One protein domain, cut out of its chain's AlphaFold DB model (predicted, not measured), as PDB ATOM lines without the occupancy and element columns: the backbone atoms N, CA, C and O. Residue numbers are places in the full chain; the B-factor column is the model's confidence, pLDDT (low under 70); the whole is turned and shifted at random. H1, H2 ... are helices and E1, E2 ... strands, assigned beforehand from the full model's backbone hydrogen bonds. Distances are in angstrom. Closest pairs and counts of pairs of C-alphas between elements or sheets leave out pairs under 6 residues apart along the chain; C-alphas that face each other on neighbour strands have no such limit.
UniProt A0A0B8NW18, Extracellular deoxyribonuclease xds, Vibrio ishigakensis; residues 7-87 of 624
ATOM      1  N   GLY A   7      91.175  75.097  62.466       88.69
ATOM      2  CA  GLY A   7      90.187  75.977  63.098       88.69
ATOM      3  C   GLY A   7      90.598  76.478  64.487       88.69
ATOM      4  O   GLY A   7      91.494  75.927  65.137       88.69
ATOM      5  N   HIS A   8      89.931  77.535  64.962       86.19
ATOM      6  CA  HIS A   8      90.078  78.052  66.328       86.19
ATOM      7  C   HIS A   8      89.150  77.351  67.322       86.19
ATOM      8  O   HIS A   8      87.993  77.059  67.025       86.19
ATOM      9  N   ASN A   9      89.653  77.104  68.535       79.69
ATOM     10  CA  ASN A   9      88.929  76.362  69.566       79.69
ATOM     11  C   ASN A   9      87.931  77.274  70.278       79.69
ATOM     12  O   ASN A   9      88.237  77.821  71.335       79.69
ATOM     13  N   HIS A  10      86.730  77.409  69.718       76.75
ATOM     14  CA  HIS A  10      85.633  78.150  70.335       76.75
ATOM     15  C   HIS A  10      84.509  77.218  70.812       76.75
ATOM     16  O   HIS A  10      84.277  76.154  70.243       76.75
ATOM     17  N   ALA A  11      83.794  77.602  71.874       72.69
ATOM     18  CA  ALA A  11      82.736  76.767  72.461       72.69
ATOM     19  C   ALA A  11      81.462  76.682  71.594       72.69
ATOM     20  O   ALA A  11      80.651  75.783  71.800       72.69
ATOM     21  N   ASN A  12      81.305  77.600  70.635       79.25
ATOM     22  CA  ASN A  12      80.103  77.782  69.817       79.25
ATOM     23  C   ASN A  12      80.443  77.806  68.314       79.25
ATOM     24  O   ASN A  12      80.102  78.768  67.632       79.25
ATOM     25  N   VAL A  13      81.186  76.818  67.814       79.81
ATOM     26  CA  VAL A  13      81.447  76.693  66.369       79.81
ATOM     27  C   VAL A  13      80.203  76.130  65.679       79.81
ATOM     28  O   VAL A  13      79.571  75.217  66.214       79.81
ATOM     29  N   ASP A  14      79.850  76.681  64.516       86.50
ATOM     30  CA  ASP A  14      78.738  76.181  63.708       86.50
ATOM     31  C   ASP A  14      78.967  74.705  63.303       86.50
ATOM     32  O   ASP A  14      80.091  74.346  62.932       86.50
ATOM     33  N   PRO A  15      77.949  73.823  63.375       87.50
ATOM     34  CA  PRO A  15      78.101  72.419  62.997       87.50
ATOM     35  C   PRO A  15      78.579  72.186  61.555       87.50
ATOM     36  O   PRO A  15      79.354  71.257  61.342       87.50
ATOM     37  N   ASP A  16      78.164  73.005  60.581       85.31
ATOM     38  CA  ASP A  16      78.615  72.880  59.184       85.31
ATOM     39  C   ASP A  16      80.098  73.253  59.056       85.31
ATOM     40  O   ASP A  16      80.869  72.540  58.413       85.31
ATOM     41  N   LEU A  17      80.534  74.305  59.755       84.94
ATOM     42  CA  LEU A  17      81.948  74.673  59.824       84.94
ATOM     43  C   LEU A  17      82.782  73.577  60.507       84.94
ATOM     44  O   LEU A  17      83.893  73.273  60.073       84.94
ATOM     45  N   GLN A  18      82.244  72.939  61.551       87.62
ATOM     46  CA  GLN A  18      82.926  71.863  62.270       87.62
ATOM     47  C   GLN A  18      83.220  70.645  61.379       87.62
ATOM     48  O   GLN A  18      84.248  69.994  61.567       87.62
ATOM     49  N   GLU A  19      82.360  70.345  60.403       88.06
ATOM     50  CA  GLU A  19      82.565  69.247  59.447       88.06
ATOM     51  C   GLU A  19      83.640  69.550  58.386       88.06
ATOM     52  O   GLU A  19      84.137  68.627  57.740       88.06
ATOM     53  N   ARG A  20      84.028  70.824  58.226       87.44
ATOM     54  CA  ARG A  20      84.982  71.306  57.209       87.44
ATOM     55  C   ARG A  20      86.398  71.548  57.744       87.44
ATOM     56  O   ARG A  20      87.292  71.880  56.969       87.44
ATOM     57  N   VAL A  21      86.609  71.396  59.051       90.50
ATOM     58  CA  VAL A  21      87.895  71.625  59.726       90.50
ATOM     59  C   VAL A  21      88.572  70.292  60.056       90.50
ATOM     60  O   VAL A  21      87.975  69.426  60.693       90.50
ATOM     61  N   ASP A  22      89.844  70.140  59.678       92.12
ATOM     62  CA  ASP A  22      90.621  68.917  59.920       92.12
ATOM     63  C   ASP A  22      91.202  68.840  61.342       92.12
ATOM     64  O   ASP A  22      91.331  67.748  61.905       92.12
ATOM     65  N   ASP A  23      91.583  69.981  61.925       91.81
ATOM     66  CA  ASP A  23      92.089  70.069  63.299       91.81
ATOM     67  C   ASP A  23      91.712  71.392  63.970       91.81
ATOM     68  O   ASP A  23      91.852  72.478  63.412       91.81
ATOM     69  N   PHE A  24      91.272  71.290  65.217       89.88
ATOM     70  CA  PHE A  24      90.927  72.421  66.066       89.88
ATOM     71  C   PHE A  24      92.107  72.698  67.003       89.88
ATOM     72  O   PHE A  24      92.316  72.010  68.012       89.88
ATOM     73  N   ASN A  25      92.898  73.724  66.665       88.38
ATOM     74  CA  ASN A  25      94.177  73.998  67.311       88.38
ATOM     75  C   ASN A  25      94.364  75.476  67.667       88.38
ATOM     76  O   ASN A  25      95.045  76.230  66.969       88.38
ATOM     77  N   GLY A  26      93.838  75.865  68.830       81.81
ATOM     78  CA  GLY A  26      93.940  77.231  69.351       81.81
ATOM     79  C   GLY A  26      95.362  77.746  69.615       81.81
ATOM     80  O   GLY A  26      95.511  78.933  69.864       81.81
ATOM     81  N   ASN A  27      96.409  76.909  69.559       83.62
ATOM     82  CA  ASN A  27      97.797  77.396  69.622       83.62
ATOM     83  C   ASN A  27      98.286  77.925  68.265       83.62
ATOM     84  O   ASN A  27      99.145  78.801  68.234       83.62
ATOM     85  N   ILE A  28      97.777  77.369  67.158       82.31
ATOM     86  CA  ILE A  28      98.106  77.793  65.789       82.31
ATOM     87  C   ILE A  28      97.232  78.984  65.395       82.31
ATOM     88  O   ILE A  28      97.722  79.956  64.834       82.31
ATOM     89  N   THR A  29      95.948  78.933  65.742       83.44
ATOM     90  CA  THR A  29      94.945  79.956  65.419       83.44
ATOM     91  C   THR A  29      94.770  80.977  66.547       83.44
ATOM     92  O   THR A  29      93.674  81.482  66.762       83.44
ATOM     93  N   ASN A  30      95.827  81.280  67.307       82.56
ATOM     94  CA  ASN A  30      95.778  82.260  68.398       82.56
ATOM     95  C   ASN A  30      95.861  83.703  67.865       82.56
ATOM     96  O   ASN A  30      96.876  84.371  68.056       82.56
ATOM     97  N   PHE A  31      94.811  84.148  67.178       80.81
ATOM     98  CA  PHE A  31      94.635  85.520  66.703       80.81
ATOM     99  C   PHE A  31      93.278  86.061  67.165       80.81
ATOM    100  O   PHE A  31      92.341  85.296  67.387       80.81
ATOM    101  N   ASN A  32      93.171  87.375  67.344       74.88
ATOM    102  CA  ASN A  32      91.964  88.037  67.859       74.88
ATOM    103  C   ASN A  32      90.925  88.390  66.778       74.88
ATOM    104  O   ASN A  32      89.967  89.105  67.063       74.88
ATOM    105  N   GLY A  33      91.123  87.900  65.557       73.94
ATOM    106  CA  GLY A  33      90.345  88.272  64.383       73.94
ATOM    107  C   GLY A  33      91.090  89.229  63.465       73.94
ATOM    108  O   GLY A  33      90.958  89.031  62.277       73.94
ATOM    109  N   ASP A  34      91.944  90.118  63.985       76.75
ATOM    110  CA  ASP A  34      92.558  91.274  63.296       76.75
ATOM    111  C   ASP A  34      94.098  91.303  63.405       76.75
ATOM    112  O   ASP A  34      94.774  92.301  63.155       76.75
ATOM    113  N   ASP A  35      94.700  90.165  63.761       81.38
ATOM    114  CA  ASP A  35      96.153  90.001  63.747       81.38
ATOM    115  C   ASP A  35      96.638  89.471  62.381       81.38
ATOM    116  O   ASP A  35      96.111  88.467  61.886       81.38
ATOM    117  N   PRO A  36      97.700  90.049  61.785       84.50
ATOM    118  CA  PRO A  36      98.333  89.470  60.608       84.50
ATOM    119  C   PRO A  36      99.020  88.140  60.952       84.50
ATOM    120  O   PRO A  36      99.749  88.021  61.943       84.50
ATOM    121  N   LEU A  37      98.849  87.142  60.088       87.31
ATOM    122  CA  LEU A  37      99.414  85.803  60.226       87.31
ATOM    123  C   LEU A  37     100.648  85.635  59.332       87.31
ATOM    124  O   LEU A  37     100.718  86.139  58.213       87.31
ATOM    125  N   ARG A  38     101.652  84.904  59.828       88.19
ATOM    126  CA  ARG A  38     102.896  84.614  59.097       88.19
ATOM    127  C   ARG A  38     103.177  83.123  59.126       88.19
ATOM    128  O   ARG A  38     103.186  82.521  60.199       88.19
ATOM    129  N   LEU A  39     103.492  82.551  57.970       88.81
ATOM    130  CA  LEU A  39     104.005  81.192  57.873       88.81
ATOM    131  C   LEU A  39     105.532  81.234  57.828       88.81
ATOM    132  O   LEU A  39     106.119  81.909  56.980       88.81
ATOM    133  N   LEU A  40     106.184  80.516  58.745       89.69
ATOM    134  CA  LEU A  40     107.640  80.478  58.843       89.69
ATOM    135  C   LEU A  40     108.191  79.103  58.471       89.69
ATOM    136  O   LEU A  40     107.689  78.073  58.924       89.69
ATOM    137  N   LEU A  41     109.307  79.092  57.744       91.56
ATOM    138  CA  LEU A  41     110.131  77.913  57.504       91.56
ATOM    139  C   LEU A  41     111.564  78.208  57.949       91.56
ATOM    140  O   LEU A  41     112.203  79.128  57.454       91.56
ATOM    141  N   ASN A  42     112.080  77.435  58.911       93.81
ATOM    142  CA  ASN A  42     113.416  77.631  59.500       93.81
ATOM    143  C   ASN A  42     113.677  79.049  60.056       93.81
ATOM    144  O   ASN A  42     114.824  79.482  60.135       93.81
ATOM    145  N   GLY A  43     112.623  79.753  60.477       89.62
ATOM    146  CA  GLY A  43     112.710  81.117  61.005       89.62
ATOM    147  C   GLY A  43     112.611  82.222  59.948       89.62
ATOM    148  O   GLY A  43     112.589  83.390  60.322       89.62
ATOM    149  N   GLU A  44     112.503  81.877  58.665       91.69
ATOM    150  CA  GLU A  44     112.227  82.825  57.583       91.69
ATOM    151  C   GLU A  44     110.732  82.835  57.262       91.69
ATOM    152  O   GLU A  44     110.098  81.779  57.225       91.69
ATOM    153  N   VAL A  45     110.164  84.023  57.044       91.69
ATOM    154  CA  VAL A  45     108.777  84.163  56.580       91.69
ATOM    155  C   VAL A  45     108.726  83.702  55.131       91.69
ATOM    156  O   VAL A  45     109.442  84.240  54.290       91.69
ATOM    157  N   ILE A  46     107.896  82.703  54.861       93.69
ATOM    158  CA  ILE A  46     107.667  82.183  53.510       93.69
ATOM    159  C   ILE A  46     106.308  82.600  52.957       93.69
ATOM    160  O   ILE A  46     106.136  82.563  51.746       93.69
ATOM    161  N   ASP A  47     105.375  83.001  53.823       91.31
ATOM    162  CA  ASP A  47     104.038  83.440  53.432       91.31
ATOM    163  C   ASP A  47     103.429  84.397  54.468       91.31
ATOM    164  O   ASP A  47     103.754  84.299  55.662       91.31
ATOM    165  N   MET A  48     102.546  85.300  54.038       89.56
ATOM    166  CA  MET A  48     101.980  86.351  54.890       89.56
ATOM    167  C   MET A  48     100.504  86.649  54.580       89.56
ATOM    168  O   MET A  48     100.116  86.790  53.426       89.56
ATOM    169  N   PHE A  49      99.703  86.816  55.636       88.81
ATOM    170  CA  PHE A  49      98.314  87.277  55.598       88.81
ATOM    171  C   PHE A  49      98.153  88.507  56.507       88.81
ATOM    172  O   PHE A  49      98.502  88.445  57.682       88.81
ATOM    173  N   GLY A  50      97.651  89.620  55.971       87.62
ATOM    174  CA  GLY A  50      97.533  90.922  56.635       87.62
ATOM    175  C   GLY A  50      98.793  91.808  56.553       87.62
ATOM    176  O   GLY A  50      99.896  91.296  56.351       87.62
ATOM    177  N   PRO A  51      98.658  93.143  56.700       82.69
ATOM    178  CA  PRO A  51      99.732  94.121  56.487       82.69
ATOM    179  C   PRO A  51     100.856  94.085  57.546       82.69
ATOM    180  O   PRO A  51     100.740  93.506  58.626       82.69
ATOM    181  N   ASN A  52     101.999  94.719  57.238       72.38
ATOM    182  CA  ASN A  52     103.122  94.860  58.178       72.38
ATOM    183  C   ASN A  52     102.831  95.877  59.296       72.38
ATOM    184  O   ASN A  52     102.005  96.772  59.171       72.38
ATOM    185  N   SER A  53     103.589  95.758  60.387       56.38
ATOM    186  CA  SER A  53     103.384  96.417  61.680       56.38
ATOM    187  C   SER A  53     103.415  97.954  61.717       56.38
ATOM    188  O   SER A  53     103.155  98.506  62.786       56.38
ATOM    189  N   ASP A  54     103.707  98.631  60.609       53.78
ATOM    190  CA  ASP A  54     103.940 100.081  60.576       53.78
ATOM    191  C   ASP A  54     102.749 100.887  60.025       53.78
ATOM    192  O   ASP A  54     102.826 102.111  59.940       53.78
ATOM    193  N   VAL A  55     101.637 100.228  59.678       51.91
ATOM    194  CA  VAL A  55     100.403 100.907  59.256       51.91
ATOM    195  C   VAL A  55      99.594 101.285  60.499       51.91
ATOM    196  O   VAL A  55      99.312 100.434  61.343       51.91
ATOM    197  N   THR A  56      99.234 102.562  60.630       48.56
ATOM    198  CA  THR A  56      98.425 103.120  61.731       48.56
ATOM    199  C   THR A  56      96.975 102.623  61.760       48.56
ATOM    200  O   THR A  56      96.289 102.853  62.749       48.56
ATOM    201  N   ASP A  57      96.553 101.872  60.738       49.31
ATOM    202  CA  ASP A  57      95.185 101.377  60.527       49.31
ATOM    203  C   ASP A  57      95.038  99.874  60.797       49.31
ATOM    204  O   ASP A  57      94.291  99.184  60.111       49.31
ATOM    205  N   ARG A  58      95.768  99.314  61.775       56.16
ATOM    206  CA  ARG A  58      95.651  97.870  62.050       56.16
ATOM    207  C   ARG A  58      94.229  97.433  62.382       56.16
ATOM    208  O   ARG A  58      93.920  96.309  62.060       56.16
ATOM    209  N   HIS A  59      93.428  98.305  62.998       58.25
ATOM    210  CA  HIS A  59      92.261  97.928  63.797       58.25
ATOM    211  C   HIS A  59      91.040  97.375  63.058       58.25
ATOM    212  O   HIS A  59      90.091  96.987  63.736       58.25
ATOM    213  N   ASP A  60      91.031  97.333  61.724       72.12
ATOM    214  CA  ASP A  60      89.855  96.866  60.989       72.12
ATOM    215  C   ASP A  60      90.183  96.203  59.627       72.12
ATOM    216  O   ASP A  60      89.286  96.089  58.791       72.12
ATOM    217  N   PHE A  61      91.424  95.757  59.348       77.31
ATOM    218  CA  PHE A  61      91.784  95.310  57.978       77.31
ATOM    219  C   PHE A  61      91.026  94.053  57.528       77.31
ATOM    220  O   PHE A  61      90.891  93.796  56.333       77.31
ATOM    221  N   ASN A  62      90.547  93.256  58.481       80.81
ATOM    222  CA  ASN A  62      89.759  92.054  58.228       80.81
ATOM    223  C   ASN A  62      88.512  91.950  59.116       80.81
ATOM    224  O   ASN A  62      87.976  90.861  59.338       80.81
ATOM    225  N   LYS A  63      88.031  93.090  59.618       84.38
ATOM    226  CA  LYS A  63      86.840  93.136  60.455       84.38
ATOM    227  C   LYS A  63      85.587  92.796  59.658       84.38
ATOM    228  O   LYS A  63      85.313  93.403  58.629       84.38
ATOM    229  N   ASP A  64      84.800  91.867  60.199       84.12
ATOM    230  CA  ASP A  64      83.494  91.459  59.668       84.12
ATOM    231  C   ASP A  64      83.524  91.026  58.183       84.12
ATOM    232  O   ASP A  64      82.533  91.154  57.467       84.12
ATOM    233  N   ILE A  65      84.650  90.470  57.729       84.50
ATOM    234  CA  ILE A  65      84.824  89.903  56.385       84.50
ATOM    235  C   ILE A  65      85.545  88.555  56.461       84.50
ATOM    236  O   ILE A  65      86.297  88.290  57.400       84.50
ATOM    237  N   THR A  66      85.327  87.679  55.482       87.06
ATOM    238  CA  THR A  66      86.106  86.444  55.318       87.06
ATOM    239  C   THR A  66      87.032  86.557  54.122       87.06
ATOM    240  O   THR A  66      86.600  86.861  53.018       87.06
ATOM    241  N   PHE A  67      88.324  86.317  54.336       87.69
ATOM    242  CA  PHE A  67      89.316  86.346  53.270       87.69
ATOM    243  C   PHE A  67      89.473  84.981  52.611       87.69
ATOM    244  O   PHE A  67      89.654  83.964  53.281       87.69
ATOM    245  N   VAL A  68      89.499  84.999  51.285       85.50
ATOM    246  CA  VAL A  68      89.712  83.827  50.446       85.50
ATOM    247  C   VAL A  68      90.888  84.090  49.518       85.50
ATOM    248  O   VAL A  68      91.034  85.176  48.958       85.50
ATOM    249  N   ARG A  69      91.781  83.109  49.392       84.25
ATOM    250  CA  ARG A  69      93.032  83.276  48.655       84.25
ATOM    251  C   ARG A  69      92.833  82.992  47.163       84.25
ATOM    252  O   ARG A  69      92.514  81.870  46.798       84.25
ATOM    253  N   CYS A  70      93.100  83.980  46.311       75.75
ATOM    254  CA  CYS A  70      93.015  83.884  44.848       75.75
ATOM    255  C   CYS A  70      94.199  83.161  44.193       75.75
ATOM    256  O   CYS A  70      94.058  82.611  43.104       75.75
ATOM    257  N   THR A  71      95.384  83.188  44.808       73.19
ATOM    258  CA  THR A  71      96.589  82.527  44.282       73.19
ATOM    259  C   THR A  71      97.373  81.864  45.400       73.19
ATOM    260  O   THR A  71      97.589  82.452  46.453       73.19
ATOM    261  N   TYR A  72      97.844  80.640  45.164       76.38
ATOM    262  CA  TYR A  72      98.617  79.864  46.140       76.38
ATOM    263  C   TYR A  72     100.128  80.118  46.051       76.38
ATOM    264  O   TYR A  72     100.920  79.367  46.627       76.38
ATOM    265  N   GLU A  73     100.552  81.156  45.324       82.81
ATOM    266  CA  GLU A  73     101.941  81.601  45.330       82.81
ATOM    267  C   GLU A  73     102.265  82.271  46.670       82.81
ATOM    268  O   GLU A  73     101.778  83.357  46.974       82.81
ATOM    269  N   ALA A  74     103.092  81.604  47.476       86.06
ATOM    270  CA  ALA A  74     103.495  82.097  48.785       86.06
ATOM    271  C   ALA A  74     104.365  83.358  48.664       86.06
ATOM    272  O   ALA A  74     105.347  83.367  47.913       86.06
ATOM    273  N   THR A  75     104.039  84.402  49.429       87.25
ATOM    274  CA  THR A  75     104.766  85.676  49.402       87.25
ATOM    275  C   THR A  75     105.267  86.056  50.797       87.25
ATOM    276  O   THR A  75     104.508  86.097  51.765       87.25
ATOM    277  N   PRO A  76     106.556  86.405  50.956       89.38
ATOM    278  CA  PRO A  76     107.095  86.791  52.262       89.38
ATOM    279  C   PRO A  76     106.614  88.181  52.730       89.38
ATOM    280  O   PRO A  76     106.964  88.620  53.828       89.38
ATOM    281  N   THR A  77     105.848  88.887  51.895       85.81
ATOM    282  CA  THR A  77     105.285  90.219  52.133       85.81
ATOM    283  C   THR A  77     103.810  90.225  51.769       85.81
ATOM    284  O   THR A  77     103.449  89.645  50.751       85.81
ATOM    285  N   TRP A  78     102.992  90.931  52.553       87.25
ATOM    286  CA  TRP A  78     101.570  91.119  52.262       87.25
ATOM    287  C   TRP A  78     101.336  91.668  50.854       87.25
ATOM    288  O   TRP A  78     101.898  92.703  50.489       87.25
ATOM    289  N   ASP A  79     100.492  90.968  50.102       82.94
ATOM    290  CA  ASP A  79      99.994  91.357  48.790       82.94
ATOM    291  C   ASP A  79      98.483  91.119  48.780       82.94
ATOM    292  O   ASP A  79      98.010  89.986  48.689       82.94
ATOM    293  N   GLU A  80      97.732  92.204  48.933       83.75
ATOM    294  CA  GLU A  80      96.272  92.182  49.004       83.75
ATOM    295  C   GLU A  80      95.636  91.647  47.718       83.75
ATOM    296  O   GLU A  80      94.590  91.010  47.775       83.75
ATOM    297  N   SER A  81      96.304  91.791  46.566       77.81
ATOM    298  CA  SER A  81      95.796  91.283  45.285       77.81
ATOM    299  C   SER A  81      95.726  89.754  45.215       77.81
ATOM    300  O   SER A  81      95.088  89.201  44.322       77.81
ATOM    301  N   GLN A  82      96.355  89.054  46.167       84.12
ATOM    302  CA  GLN A  82      96.252  87.604  46.291       84.12
ATOM    303  C   GLN A  82      94.969  87.134  46.979       84.12
ATOM    304  O   GLN A  82      94.812  85.926  47.172       84.12
ATOM    305  N   TRP A  83      94.070  88.042  47.362       85.00
ATOM    306  CA  TRP A  83      92.890  87.716  48.146       85.00
ATOM    307  C   TRP A  83      91.636  88.412  47.619       85.00
ATOM    308  O   TRP A  83      91.694  89.524  47.103       85.00
ATOM    309  N   PHE A  84      90.492  87.764  47.801       80.75
ATOM    310  CA  PHE A  84      89.179  88.393  47.722       80.75
ATOM    311  C   PHE A  84      88.450  88.214  49.050       80.75
ATOM    312  O   PHE A  84      88.882  87.443  49.914       80.75
ATOM    313  N   THR A  85      87.360  88.951  49.228       85.19
ATOM    314  CA  THR A  85      86.586  88.937  50.463       85.19
ATOM    315  C   THR A  85      85.177  88.420  50.217       85.19
ATOM    316  O   THR A  85      84.560  88.671  49.184       85.19
ATOM    317  N   LEU A  86      84.680  87.679  51.195       80.12
ATOM    318  CA  LEU A  86      83.289  87.304  51.370       80.12
ATOM    319  C   LEU A  86      82.730  88.054  52.595       80.12
ATOM    320  O   LEU A  86      83.514  88.559  53.416       80.12
ATOM    321  N   PRO A  87      81.398  88.137  52.751       84.44
ATOM    322  CA  PRO A  87      80.779  88.672  53.959       84.44
ATOM    323  C   PRO A  87      81.233  87.951  55.238       84.44
ATOM    324  O   PRO A  87      81.823  86.868  55.213       84.44
TER     325      PRO A  87
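This is residues 7 to 87 of the 624 residues of the protein "Extracellular deoxyribonuclease xds" of Vibrio ishigakensis (UniProt A0A0B8NW18). The domain has little regular structure: loops join two separate strand hairpins, E1 with E2 and E3 with E4, and the short helix H1 lies far out at one end, where residues 11 to 16 stick out. Of 81 printed residues, 26 are in named elements, in the order H1, E1, E2, E3, E4; the class is mostly strand, both two-stranded sheets antiparallel. It is only just compact, close to loose, radius of gyration of the C-alphas 13.8 A, spanning 36 by 30 by 23 A.

H1 is residues 15 to 19, from C-alpha 15 at (78.101, 72.419, 62.997). E1 is 37 to 41, E2 44 to 49 (14.7 A), E3 65 to 69 and E4 83 to 87, ending at C-alpha 87 (80.779, 88.672, 53.959).

In H1 the O i to N i+4 pair is within hydrogen-bond range. Hairpin E1 and E2 is antiparallel at 155 degrees; N 37 and O 49 are 2.8 A apart, within hydrogen-bond range. Hairpin E3 and E4 is antiparallel at 147 degrees, N 86 and O 66 at 2.8 A. E2 and E3 are apart.

The farthest C-alphas, Pro 15 and Asp 54, are 37.9 A apart. The printed part has no cut. The link E1 to E2 is tight, the others long. Residues 53 to 59 have pLDDT under 70.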